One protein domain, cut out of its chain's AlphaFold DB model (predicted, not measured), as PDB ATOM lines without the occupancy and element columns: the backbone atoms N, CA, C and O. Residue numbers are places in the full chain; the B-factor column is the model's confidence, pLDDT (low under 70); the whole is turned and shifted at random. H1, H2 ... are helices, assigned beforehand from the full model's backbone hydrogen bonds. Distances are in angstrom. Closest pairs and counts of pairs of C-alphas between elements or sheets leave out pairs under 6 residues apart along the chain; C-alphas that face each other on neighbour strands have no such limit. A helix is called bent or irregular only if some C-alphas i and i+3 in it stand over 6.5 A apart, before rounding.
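What this domain is: This is residues 27 to 117 of the 552 residues of an uncharacterized protein of Arion vulgaris (UniProt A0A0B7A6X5). Two long helices, H1 and H4, make the core, packed together and crossing near their middles while running the same way. The short helices H2 and H3 lie toward one end of the longest axis, H2 on the last residues of H1 and H3 close to H4, while H5 lies at the other end, near H1. The printed part has 91 residues with five named helices in the order H1 to H5 and no named strand, and its class is all helix. It is compact, with a radius of gyration of the C-alphas of 12.4 A and spans of 35 by 30 by 25 A.

How they stand to each other: H1, residues 28 to 44, touches H4, residues 82 to 98, at a steep tilt of 39 degrees; their closest C-alphas, those of Val 36 and Tyr 89, are 5.4 A apart. H2, residues 50 to 54, touches H1 at residues 40 to 44 alone, the closest C-alphas being those of Arg 41 and Val 53 at 6.3 A. H3, residues 63 to 66, is close to H4 but not clearly touching, with the C-alphas of Glu 66 and Ala 91 closest at 7.0 A. H5, residues 104 to 114, is near H1 and apart from H4. Every O i to N i+4 pair is within hydrogen-bond range in H4, against 12 of 13 in H1, 5 of 7 in H5 and 0 of 1 in H2, where 2 of 2 O i to N i+3 pairs are; H3 is too short for an i+4 pair.

Where its parts are: H1 begins at C-alpha 28 (-3.355, 11.432, 39.956) and is 23.9 A long; H4 is 24.0 A long. H5, 15.5 A, ends at C-alpha 114 (-4.510, 0.159, 43.886) and is irregular, with C-alphas 105 and 108 7.3 A apart. H2 is 8.0 A long and H3 5.5 A.

The domain as a whole: The two C-alphas farthest apart, those of Arg 57 and Lys 117, are 36.5 A apart. The printed part has no cut. The link from H3 to H4, residues 67 to 81, is long. Mean pLDDT of the printed part is 93.3, with residue 47 under 70.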
ATOM      1  N   SER A  27      -0.327  13.187  36.481       94.12
ATOM      2  CA  SER A  27      -0.866  13.412  37.825       94.12
ATOM      3  C   SER A  27      -2.063  12.524  38.145       94.12
ATOM      4  O   SER A  27      -2.889  12.208  37.286       94.12
ATOM      5  N   GLU A  28      -2.223  12.204  39.431       95.75
ATOM      6  CA  GLU A  28      -3.355  11.432  39.956       95.75
ATOM      7  C   GLU A  28      -4.710  12.037  39.568       95.75
ATOM      8  O   GLU A  28      -5.649  11.319  39.232       95.75
ATOM      9  N   LYS A  29      -4.822  13.374  39.581       95.44
ATOM     10  CA  LYS A  29      -6.067  14.054  39.211       95.44
ATOM     11  C   LYS A  29      -6.369  13.902  37.719       95.44
ATOM     12  O   LYS A  29      -7.536  13.740  37.370       95.44
ATOM     13  N   ALA A  30      -5.356  13.948  36.850       93.44
ATOM     14  CA  ALA A  30      -5.534  13.700  35.421       93.44
ATOM     15  C   ALA A  30      -5.914  12.236  35.147       93.44
ATOM     16  O   ALA A  30      -6.785  11.987  34.313       93.44
ATOM     17  N   TRP A  31      -5.339  11.286  35.897       95.00
ATOM     18  CA  TRP A  31      -5.715   9.874  35.808       95.00
ATOM     19  C   TRP A  31      -7.172   9.647  36.204       95.00
ATOM     20  O   TRP A  31      -7.942   9.118  35.408       95.00
ATOM     21  N   LEU A  32      -7.574  10.120  37.387       96.69
ATOM     22  CA  LEU A  32      -8.944   9.991  37.885       96.69
ATOM     23  C   LEU A  32      -9.968  10.707  36.988       96.69
ATOM     24  O   LEU A  32     -11.059  10.195  36.760       96.69
ATOM     25  N   ASP A  33      -9.634  11.881  36.445       94.56
ATOM     26  CA  ASP A  33     -10.500  12.598  35.502       94.56
ATOM     27  C   ASP A  33     -10.685  11.814  34.186       94.56
ATOM     28  O   ASP A  33     -11.794  11.752  33.652       94.56
ATOM     29  N   PHE A  34      -9.629  11.155  33.695       93.12
ATOM     30  CA  PHE A  34      -9.694  10.251  32.546       93.12
ATOM     31  C   PHE A  34     -10.507   8.979  32.850       93.12
ATOM     32  O   PHE A  34     -11.452   8.676  32.116       93.12
ATOM     33  N   THR A  35     -10.192   8.249  33.925       94.56
ATOM     34  CA  THR A  35     -10.841   6.964  34.227       94.56
ATOM     35  C   THR A  35     -12.298   7.135  34.622       94.56
ATOM     36  O   THR A  35     -13.132   6.387  34.121       94.56
ATOM     37  N   VAL A  36     -12.667   8.166  35.393       96.12
ATOM     38  CA  VAL A  36     -14.084   8.490  35.640       96.12
ATOM     39  C   VAL A  36     -14.807   8.775  34.321       96.12
ATOM     40  O   VAL A  36     -15.891   8.237  34.102       96.12
ATOM     41  N   ARG A  37     -14.212   9.545  33.393       93.31
ATOM     42  CA  ARG A  37     -14.840   9.811  32.085       93.31
ATOM     43  C   ARG A  37     -15.011   8.555  31.224       93.31
ATOM     44  O   ARG A  37     -15.991   8.480  30.480       93.31
ATOM     45  N   LEU A  38     -14.092   7.594  31.311       92.12
ATOM     46  CA  LEU A  38     -14.152   6.323  30.584       92.12
ATOM     47  C   LEU A  38     -15.159   5.350  31.218       92.12
ATOM     48  O   LEU A  38     -16.087   4.907  30.545       92.12
ATOM     49  N   LEU A  39     -15.059   5.097  32.523       95.12
ATOM     50  CA  LEU A  39     -15.962   4.199  33.246       95.12
ATOM     51  C   LEU A  39     -17.417   4.719  33.245       95.12
ATOM     52  O   LEU A  39     -18.342   3.924  33.089       95.12
ATOM     53  N   SER A  40     -17.648   6.043  33.296       95.19
ATOM     54  CA  SER A  40     -18.990   6.622  33.093       95.19
ATOM     55  C   SER A  40     -19.603   6.241  31.739       95.19
ATOM     56  O   SER A  40     -20.809   6.013  31.670       95.19
ATOM     57  N   ARG A  41     -18.806   6.178  30.661       92.81
ATOM     58  CA  ARG A  41     -19.291   5.781  29.326       92.81
ATOM     59  C   ARG A  41     -19.667   4.310  29.289       92.81
ATOM     60  O   ARG A  41     -20.689   3.978  28.698       92.81
ATOM     61  N   GLU A  42     -18.868   3.450  29.919       93.31
ATOM     62  CA  GLU A  42     -19.159   2.018  29.935       93.31
ATOM     63  C   GLU A  42     -20.437   1.736  30.735       93.31
ATOM     64  O   GLU A  42     -21.360   1.152  30.175       93.31
ATOM     65  N   VAL A  43     -20.591   2.257  31.963       93.38
ATOM     66  CA  VAL A  43     -21.841   2.092  32.745       93.38
ATOM     67  C   VAL A  43     -23.080   2.512  31.943       93.38
ATOM     68  O   VAL A  43     -24.075   1.792  31.919       93.38
ATOM     69  N   VAL A  44     -23.017   3.651  31.247       91.75
ATOM     70  CA  VAL A  44     -24.149   4.233  30.502       91.75
ATOM     71  C   VAL A  44     -24.430   3.566  29.144       91.75
ATOM     72  O   VAL A  44     -25.519   3.758  28.583       91.75
ATOM     73  N   GLY A  45     -23.480   2.779  28.635       84.94
ATOM     74  CA  GLY A  45     -23.566   2.043  27.379       84.94
ATOM     75  C   GLY A  45     -22.977   2.783  26.171       84.94
ATOM     76  O   GLY A  45     -23.078   4.006  26.022       84.94
ATOM     77  N   LYS A  46     -22.373   2.002  25.268       76.00
ATOM     78  CA  LYS A  46     -21.716   2.478  24.041       76.00
ATOM     79  C   LYS A  46     -22.731   3.131  23.086       76.00
ATOM     80  O   LYS A  46     -23.878   2.709  22.993       76.00
ATOM     81  N   GLY A  47     -22.292   4.166  22.365       68.12
ATOM     82  CA  GLY A  47     -23.098   4.886  21.363       68.12
ATOM     83  C   GLY A  47     -23.668   6.240  21.807       68.12
ATOM     84  O   GLY A  47     -24.092   7.018  20.955       68.12
ATOM     85  N   LYS A  48     -23.634   6.584  23.103       75.06
ATOM     86  CA  LYS A  48     -24.016   7.929  23.566       75.06
ATOM     87  C   LYS A  48     -22.860   8.921  23.392       75.06
ATOM     88  O   LYS A  48     -21.717   8.626  23.738       75.06
ATOM     89  N   GLY A  49     -23.152  10.100  22.838       77.50
ATOM     90  CA  GLY A  49     -22.158  11.158  22.622       77.50
ATOM     91  C   GLY A  49     -21.625  11.718  23.943       77.50
ATOM     92  O   GLY A  49     -22.365  11.753  24.923       77.50
ATOM     93  N   GLN A  50     -20.368  12.178  23.964       74.75
ATOM     94  CA  GLN A  50     -19.622  12.507  25.189       74.75
ATOM     95  C   GLN A  50     -20.457  13.218  26.271       74.75
ATOM     96  O   GLN A  50     -20.671  12.645  27.333       74.75
ATOM     97  N   GLU A  51     -20.977  14.416  25.996       79.94
ATOM     98  CA  GLU A  51     -21.702  15.205  27.007       79.94
ATOM     99  C   GLU A  51     -23.056  14.596  27.415       79.94
ATOM    100  O   GLU A  51     -23.548  14.852  28.511       79.94
ATOM    101  N   THR A  52     -23.655  13.739  26.579       87.75
ATOM    102  CA  THR A  52     -24.951  13.107  26.888       87.75
ATOM    103  C   THR A  52     -24.854  12.049  27.986       87.75
ATOM    104  O   THR A  52     -25.850  11.790  28.663       87.75
ATOM    105  N   VAL A  53     -23.661  11.486  28.218       91.88
ATOM    106  CA  VAL A  53     -23.402  10.503  29.284       91.88
ATOM    107  C   VAL A  53     -23.718  11.086  30.660       91.88
ATOM    108  O   VAL A  53     -24.340  10.416  31.481       91.88
ATOM    109  N   TRP A  54     -23.379  12.356  30.883       93.38
ATOM    110  CA  TRP A  54     -23.611  13.059  32.149       93.38
ATOM    111  C   TRP A  54     -24.928  13.844  32.187       93.38
ATOM    112  O   TRP A  54     -25.095  14.740  33.009       93.38
ATOM    113  N   SER A  55     -25.874  13.507  31.306       93.00
ATOM    114  CA  SER A  55     -27.258  13.966  31.437       93.00
ATOM    115  C   SER A  55     -27.996  13.166  32.511       93.00
ATOM    116  O   SER A  55     -27.759  11.969  32.674       93.00
ATOM    117  N   GLU A  56     -28.957  13.794  33.194       91.44
ATOM    118  CA  GLU A  56     -29.767  13.136  34.235       91.44
ATOM    119  C   GLU A  56     -30.533  11.912  33.695       91.44
ATOM    120  O   GLU A  56     -30.663  10.898  34.372       91.44
ATOM    121  N   ARG A  57     -30.931  11.944  32.412       91.56
ATOM    122  CA  ARG A  57     -31.546  10.810  31.688       91.56
ATOM    123  C   ARG A  57     -30.619   9.599  31.516       91.56
ATOM    124  O   ARG A  57     -31.076   8.539  31.099       91.56
ATOM    125  N   CYS A  58     -29.324   9.768  31.761       93.81
ATOM    126  CA  CYS A  58     -28.308   8.723  31.702       93.81
ATOM    127  C   CYS A  58     -27.708   8.401  33.079       93.81
ATOM    128  O   CYS A  58     -26.812   7.563  33.148       93.81
ATOM    129  N   LYS A  59     -28.187   9.025  34.163       95.56
ATOM    130  CA  LYS A  59     -27.710   8.740  35.516       95.56
ATOM    131  C   LYS A  59     -28.082   7.304  35.932       95.56
ATOM    132  O   LYS A  59     -29.254   6.937  35.826       95.56
ATOM    133  N   PRO A  60     -27.136   6.484  36.428       95.31
ATOM    134  CA  PRO A  60     -27.449   5.148  36.937       95.31
ATOM    135  C   PRO A  60     -28.364   5.215  38.168       95.31
ATOM    136  O   PRO A  60     -28.121   6.003  39.077       95.31
ATOM    137  N   GLN A  61     -29.378   4.347  38.259       95.06
ATOM    138  CA  GLN A  61     -30.327   4.338  39.393       95.06
ATOM    139  C   GLN A  61     -29.680   4.022  40.757       95.06
ATOM    140  O   GLN A  61     -30.255   4.321  41.805       95.06
ATOM    141  N   TRP A  62     -28.496   3.404  40.759       95.69
ATOM    142  CA  TRP A  62     -27.705   3.148  41.965       95.69
ATOM    143  C   TRP A  62     -26.839   4.344  42.392       95.69
ATOM    144  O   TRP A  62     -26.371   4.372  43.525       95.69
ATOM    145  N   TRP A  63     -26.640   5.342  41.523       97.06
ATOM    146  CA  TRP A  63     -25.641   6.399  41.709       97.06
ATOM    147  C   TRP A  63     -25.848   7.214  42.990       97.06
ATOM    148  O   TRP A  63     -24.964   7.271  43.847       97.06
ATOM    149  N   ASP A  64     -27.041   7.789  43.154       94.31
ATOM    150  CA  ASP A  64     -27.369   8.644  44.302       94.31
ATOM    151  C   ASP A  64     -27.310   7.878  45.638       94.31
ATOM    152  O   ASP A  64     -27.121   8.482  46.689       94.31
ATOM    153  N   LYS A  65     -27.452   6.544  45.602       93.44
ATOM    154  CA  LYS A  65     -27.421   5.668  46.784       93.44
ATOM    155  C   LYS A  65     -26.008   5.282  47.224       93.44
ATOM    156  O   LYS A  65     -25.841   4.839  48.356       93.44
ATOM    157  N   GLU A  66     -25.019   5.380  46.336       93.31
ATOM    158  CA  GLU A  66     -23.679   4.823  46.572       93.31
ATOM    159  C   GLU A  66     -22.548   5.852  46.587       93.31
ATOM    160  O   GLU A  66     -21.561   5.629  47.287       93.31
ATOM    161  N   VAL A  67     -22.646   6.942  45.815       93.38
ATOM    162  CA  VAL A  67     -21.495   7.843  45.585       93.38
ATOM    163  C   VAL A  67     -21.608   9.176  46.330       93.38
ATOM    164  O   VAL A  67     -20.581   9.800  46.606       93.38
ATOM    165  N   ASP A  68     -22.828   9.607  46.674       92.50
ATOM    166  CA  ASP A  68     -23.111  10.858  47.404       92.50
ATOM    167  C   ASP A  68     -22.425  12.100  46.777       92.50
ATOM    168  O   ASP A  68     -21.833  12.947  47.445       92.50
ATOM    169  N   VAL A  69     -22.429  12.165  45.438       95.50
ATOM    170  CA  VAL A  69     -21.907  13.288  44.637       95.50
ATOM    171  C   VAL A  69     -22.714  13.430  43.336       95.50
ATOM    172  O   VAL A  69     -23.183  12.421  42.807       95.50
ATOM    173  N   PRO A  70     -22.843  14.631  42.739       94.88
ATOM    174  CA  PRO A  70     -23.612  14.807  41.507       94.88
ATOM    175  C   PRO A  70     -23.074  14.011  40.305       94.88
ATOM    176  O   PRO A  70     -21.871  14.038  39.999       94.88
ATOM    177  N   TRP A  71     -23.985  13.371  39.566       96.12
ATOM    178  CA  TRP A  71     -23.719  12.818  38.236       96.12
ATOM    179  C   TRP A  71     -23.586  13.963  37.224       96.12
ATOM    180  O   TRP A  71     -24.554  14.439  36.641       96.12
ATOM    181  N   LYS A  72     -22.354  14.440  37.060       94.81
ATOM    182  CA  LYS A  72     -21.958  15.495  36.117       94.81
ATOM    183  C   LYS A  72     -20.603  15.161  35.495       94.81
ATOM    184  O   LYS A  72     -19.835  14.382  36.073       94.81
ATOM    185  N   ASN A  73     -20.297  15.808  34.371       94.12
ATOM    186  CA  ASN A  73     -19.009  15.706  33.688       94.12
ATOM    187  C   ASN A  73     -17.866  16.214  34.602       94.12
ATOM    188  O   ASN A  73     -17.917  17.383  35.001       94.12
ATOM    189  N   PRO A  74     -16.830  15.400  34.896       92.44
ATOM    190  CA  PRO A  74     -15.618  15.796  35.630       92.44
ATOM    191  C   PRO A  74     -15.012  17.159  35.261       92.44
ATOM    192  O   PRO A  74     -14.562  17.899  36.141       92.44
ATOM    193  N   THR A  75     -15.036  17.508  33.969       89.69
ATOM    194  CA  THR A  75     -14.391  18.716  33.433       89.69
ATOM    195  C   THR A  75     -15.307  19.943  33.371       89.69
ATOM    196  O   THR A  75     -14.815  21.043  33.100       89.69
ATOM    197  N   SER A  76     -16.610  19.782  33.642       90.81
ATOM    198  CA  SER A  76     -17.572  20.893  33.721       90.81
ATOM    199  C   SER A  76     -17.270  21.815  34.906       90.81
ATOM    200  O   SER A  76     -16.748  21.366  35.921       90.81
ATOM    201  N   ASN A  77     -17.584  23.109  34.799       89.19
ATOM    202  CA  ASN A  77     -17.366  24.058  35.895       89.19
ATOM    203  C   ASN A  77     -18.546  24.039  36.896       89.19
ATOM    204  O   ASN A  77     -19.691  24.102  36.450       89.19
ATOM    205  N   PRO A  78     -18.300  24.028  38.225       90.69
ATOM    206  CA  PRO A  78     -17.000  23.876  38.881       90.69
ATOM    207  C   PRO A  78     -16.456  22.447  38.728       90.69
ATOM    208  O   PRO A  78     -17.183  21.474  38.955       90.69
ATOM    209  N   LYS A  79     -15.173  22.334  38.355       94.94
ATOM    210  CA  LYS A  79     -14.499  21.047  38.111       94.94
ATOM    211  C   LYS A  79     -14.467  20.201  39.372       94.94
ATOM    212  O   LYS A  79     -14.311  20.732  40.470       94.94
ATOM    213  N   ASP A  80     -14.568  18.886  39.213       96.50
ATOM    214  CA  ASP A  80     -14.484  17.985  40.361       96.50
ATOM    215  C   ASP A  80     -13.080  17.980  40.974       96.50
ATOM    216  O   ASP A  80     -12.067  18.002  40.263       96.50
ATOM    217  N   THR A  81     -13.024  17.959  42.306       97.06
ATOM    218  CA  THR A  81     -11.777  17.869  43.076       97.06
ATOM    219  C   THR A  81     -11.200  16.451  43.004       97.06
ATOM    220  O   THR A  81     -11.859  15.526  42.523       97.06
ATOM    221  N   LYS A  82      -9.960  16.247  43.467       96.94
ATOM    222  CA  LYS A  82      -9.324  14.916  43.459       96.94
ATOM    223  C   LYS A  82     -10.136  13.906  44.287       96.94
ATOM    224  O   LYS A  82     -10.304  12.764  43.876       96.94
ATOM    225  N   GLU A  83     -10.711  14.355  45.397       97.69
ATOM    226  CA  GLU A  83     -11.483  13.561  46.359       97.69
ATOM    227  C   GLU A  83     -12.852  13.167  45.784       97.69
ATOM    228  O   GLU A  83     -13.276  12.019  45.915       97.69
ATOM    229  N   VAL A  84     -13.527  14.095  45.091       97.62
ATOM    230  CA  VAL A  84     -14.781  13.805  44.377       97.62
ATOM    231  C   VAL A  84     -14.530  12.815  43.242       97.62
ATOM    232  O   VAL A  84     -15.288  11.857  43.092       97.62
ATOM    233  N   LEU A  85     -13.456  12.995  42.468       97.88
ATOM    234  CA  LEU A  85     -13.100  12.058  41.402       97.88
ATOM    235  C   LEU A  85     -12.727  10.674  41.946       97.88
ATOM    236  O   LEU A  85     -13.138   9.680  41.358       97.88
ATOM    237  N   LEU A  86     -12.037  10.593  43.088       97.81
ATOM    238  CA  LEU A  86     -11.732   9.326  43.754       97.81
ATOM    239  C   LEU A  86     -13.008   8.597  44.206       97.81
ATOM    240  O   LEU A  86     -13.171   7.423  43.881       97.81
ATOM    241  N   LYS A  87     -13.959   9.292  44.857       97.69
ATOM    242  CA  LYS A  87     -15.283   8.721  45.184       97.69
ATOM    243  C   LYS A  87     -15.979   8.159  43.936       97.69
ATOM    244  O   LYS A  87     -16.446   7.019  43.954       97.69
ATOM    245  N   LYS A  88     -16.026   8.945  42.849       97.94
ATOM    246  CA  LYS A  88     -16.621   8.531  41.566       97.94
ATOM    247  C   LYS A  88     -15.925   7.296  40.996       97.94
ATOM    248  O   LYS A  88     -16.607   6.351  40.612       97.94
ATOM    249  N   TYR A  89     -14.593   7.294  40.968       98.00
ATOM    250  CA  TYR A  89     -13.781   6.191  40.462       98.00
ATOM    251  C   TYR A  89     -14.052   4.891  41.230       98.00
ATOM    252  O   TYR A  89     -14.428   3.901  40.611       98.00
ATOM    253  N   THR A  90     -13.951   4.895  42.562       97.62
ATOM    254  CA  THR A  90     -14.108   3.676  43.375       97.62
ATOM    255  C   THR A  90     -15.507   3.064  43.251       97.62
ATOM    256  O   THR A  90     -15.637   1.842  43.192       97.62
ATOM    257  N   ALA A  91     -16.559   3.885  43.154       97.69
ATOM    258  CA  ALA A  91     -17.914   3.385  42.922       97.69
ATOM    259  C   ALA A  91     -18.099   2.807  41.506       97.69
ATOM    260  O   ALA A  91     -18.673   1.728  41.356       97.69
ATOM    261  N   LEU A  92     -17.580   3.494  40.478       97.56
ATOM    262  CA  LEU A  92     -17.622   3.042  39.081       97.56
ATOM    263  C   LEU A  92     -16.832   1.744  38.870       97.56
ATOM    264  O   LEU A  92     -17.339   0.827  38.228       97.56
ATOM    265  N   GLU A  93     -15.618   1.650  39.423       97.62
ATOM    266  CA  GLU A  93     -14.796   0.439  39.390       97.62
ATOM    267  C   GLU A  93     -15.536  -0.727  40.044       97.62
ATOM    268  O   GLU A  93     -15.711  -1.764  39.402       97.62
ATOM    269  N   ARG A  94     -16.012  -0.550  41.286       97.38
ATOM    270  CA  ARG A  94     -16.753  -1.592  42.005       97.38
ATOM    271  C   ARG A  94     -17.927  -2.099  41.173       97.38
ATOM    272  O   ARG A  94     -18.030  -3.302  40.967       97.38
ATOM    273  N   LYS A  95     -18.778  -1.202  40.667       96.88
ATOM    274  CA  LYS A  95     -19.975  -1.588  39.904       96.88
ATOM    275  C   LYS A  95     -19.650  -2.292  38.600       96.88
ATOM    276  O   LYS A  95     -20.252  -3.316  38.306       96.88
ATOM    277  N   LEU A  96     -18.670  -1.809  37.841       96.56
ATOM    278  CA  LEU A  96     -18.278  -2.474  36.600       96.56
ATOM    279  C   LEU A  96     -17.584  -3.821  36.854       96.56
ATOM    280  O   LEU A  96     -17.733  -4.724  36.036       96.56
ATOM    281  N   ARG A  97     -16.889  -4.009  37.984       97.12
ATOM    282  CA  ARG A  97     -16.384  -5.332  38.395       97.12
ATOM    283  C   ARG A  97     -17.511  -6.264  38.861       97.12
ATOM    284  O   ARG A  97     -17.523  -7.416  38.443       97.12
ATOM    285  N   GLU A  98     -18.480  -5.771  39.637       96.94
ATOM    286  CA  GLU A  98     -19.700  -6.506  40.030       96.94
ATOM    287  C   GLU A  98     -20.538  -6.941  38.809       96.94
ATOM    288  O   GLU A  98     -21.047  -8.057  38.778       96.94
ATOM    289  N   GLU A  99     -20.648  -6.092  37.781       96.06
ATOM    290  CA  GLU A  99     -21.348  -6.388  36.521       96.06
ATOM    291  C   GLU A  99     -20.542  -7.286  35.555       96.06
ATOM    292  O   GLU A  99     -21.084  -7.713  34.537       96.06
ATOM    293  N   GLY A 100     -19.253  -7.554  35.812       95.94
ATOM    294  CA  GLY A 100     -18.367  -8.249  34.862       95.94
ATOM    295  C   GLY A 100     -18.054  -7.440  33.592       95.94
ATOM    296  O   GLY A 100     -17.750  -8.008  32.546       95.94
ATOM    297  N   ARG A 101     -18.159  -6.108  33.672       95.38
ATOM    298  CA  ARG A 101     -18.064  -5.138  32.565       95.38
ATOM    299  C   ARG A 101     -16.910  -4.138  32.708       95.38
ATOM    300  O   ARG A 101     -16.879  -3.123  32.015       95.38
ATOM    301  N   PHE A 102     -15.974  -4.389  33.619       95.50
ATOM    302  CA  PHE A 102     -14.789  -3.549  33.782       95.50
ATOM    303  C   PHE A 102     -13.906  -3.619  32.517       95.50
ATOM    304  O   PHE A 102     -13.616  -4.728  32.068       95.50
ATOM    305  N   PRO A 103     -13.487  -2.483  31.919       92.50
ATOM    306  CA  PRO A 103     -12.654  -2.491  30.715       92.50
ATOM    307  C   PRO A 103     -11.324  -3.214  30.951       92.50
ATOM    308  O   PRO A 103     -10.571  -2.848  31.856       92.50
ATOM    309  N   GLN A 104     -11.021  -4.225  30.132       89.69
ATOM    310  CA  GLN A 104      -9.799  -5.027  30.266       89.69
ATOM    311  C   GLN A 104      -8.537  -4.165  30.076       89.69
ATOM    312  O   GLN A 104      -7.511  -4.385  30.714       89.69
ATOM    313  N   GLU A 105      -8.650  -3.123  29.254       85.75
ATOM    314  CA  GLU A 105      -7.628  -2.115  28.971       85.75
ATOM    315  C   GLU A 105      -7.223  -1.306  30.213       85.75
ATOM    316  O   GLU A 105      -6.136  -0.733  30.245       85.75
ATOM    317  N   LEU A 106      -8.081  -1.258  31.239       92.19
ATOM    318  CA  LEU A 106      -7.825  -0.566  32.502       92.19
ATOM    319  C   LEU A 106      -7.389  -1.500  33.637       92.19
ATOM    320  O   LEU A 106      -7.120  -1.001  34.728       92.19
ATOM    321  N   GLU A 107      -7.330  -2.825  33.456       93.44
ATOM    322  CA  GLU A 107      -7.041  -3.730  34.583       93.44
ATOM    323  C   GLU A 107      -5.638  -3.540  35.158       93.44
ATOM    324  O   GLU A 107      -5.483  -3.489  36.379       93.44
ATOM    325  N   GLU A 108      -4.625  -3.383  34.303       92.38
ATOM    326  CA  GLU A 108      -3.255  -3.131  34.753       92.38
ATOM    327  C   GLU A 108      -3.113  -1.739  35.384       92.38
ATOM    328  O   GLU A 108      -2.504  -1.600  36.444       92.38
ATOM    329  N   GLU A 109      -3.763  -0.723  34.812       94.06
ATOM    330  CA  GLU A 109      -3.757   0.631  35.366       94.06
ATOM    331  C   GLU A 109      -4.441   0.711  36.735       94.06
ATOM    332  O   GLU A 109      -3.890   1.284  37.673       94.06
ATOM    333  N   ALA A 110      -5.627   0.112  36.870       95.56
ATOM    334  CA  ALA A 110      -6.364   0.049  38.128       95.56
ATOM    335  C   ALA A 110      -5.604  -0.761  39.187       95.56
ATOM    336  O   ALA A 110      -5.602  -0.397  40.364       95.56
ATOM    337  N   LYS A 111      -4.889  -1.815  38.772       96.31
ATOM    338  CA  LYS A 111      -3.978  -2.558  39.642       96.31
ATOM    339  C   LYS A 111      -2.834  -1.669  40.135       96.31
ATOM    340  O   LYS A 111      -2.671  -1.554  41.346       96.31
ATOM    341  N   LEU A 112      -2.088  -1.006  39.245       95.94
ATOM    342  CA  LEU A 112      -0.992  -0.103  39.632       95.94
ATOM    343  C   LEU A 112      -1.486   1.038  40.532       95.94
ATOM    344  O   LEU A 112      -0.840   1.348  41.531       95.94
ATOM    345  N   TRP A 113      -2.663   1.596  40.236       96.62
ATOM    346  CA  TRP A 113      -3.348   2.567  41.089       96.62
ATOM    347  C   TRP A 113      -3.625   2.007  42.495       96.62
ATOM    348  O   TRP A 113      -3.251   2.628  43.487       96.62
ATOM    349  N   SER A 114      -4.214   0.809  42.598       96.44
ATOM    350  CA  SER A 114      -4.510   0.159  43.886       96.44
ATOM    351  C   SER A 114      -3.260  -0.246  44.680       96.44
ATOM    352  O   SER A 114      -3.290  -0.274  45.908       96.44
ATOM    353  N   GLU A 115      -2.147  -0.513  43.989       97.00
ATOM    354  CA  GLU A 115      -0.835  -0.794  44.581       97.00
ATOM    355  C   GLU A 115      -0.060   0.490  44.956       97.00
ATOM    356  O   GLU A 115       1.039   0.398  45.501       97.00
ATOM    357  N   GLY A 116      -0.599   1.686  44.672       96.25
ATOM    358  CA  GLY A 116       0.061   2.977  44.921       96.25
ATOM    359  C   GLY A 116       1.237   3.285  43.981       96.25
ATOM    360  O   GLY A 116       2.015   4.206  44.237       96.25
ATOM    361  N   LYS A 117       1.385   2.524  42.892       96.88
ATOM    362  CA  LYS A 117       2.485   2.591  41.916       96.88
ATOM    363  C   LYS A 117       2.243   3.667  40.861       96.88
ATOM    364  O   LYS A 117       2.134   3.407  39.662       96.88
TER     365      LYS A 117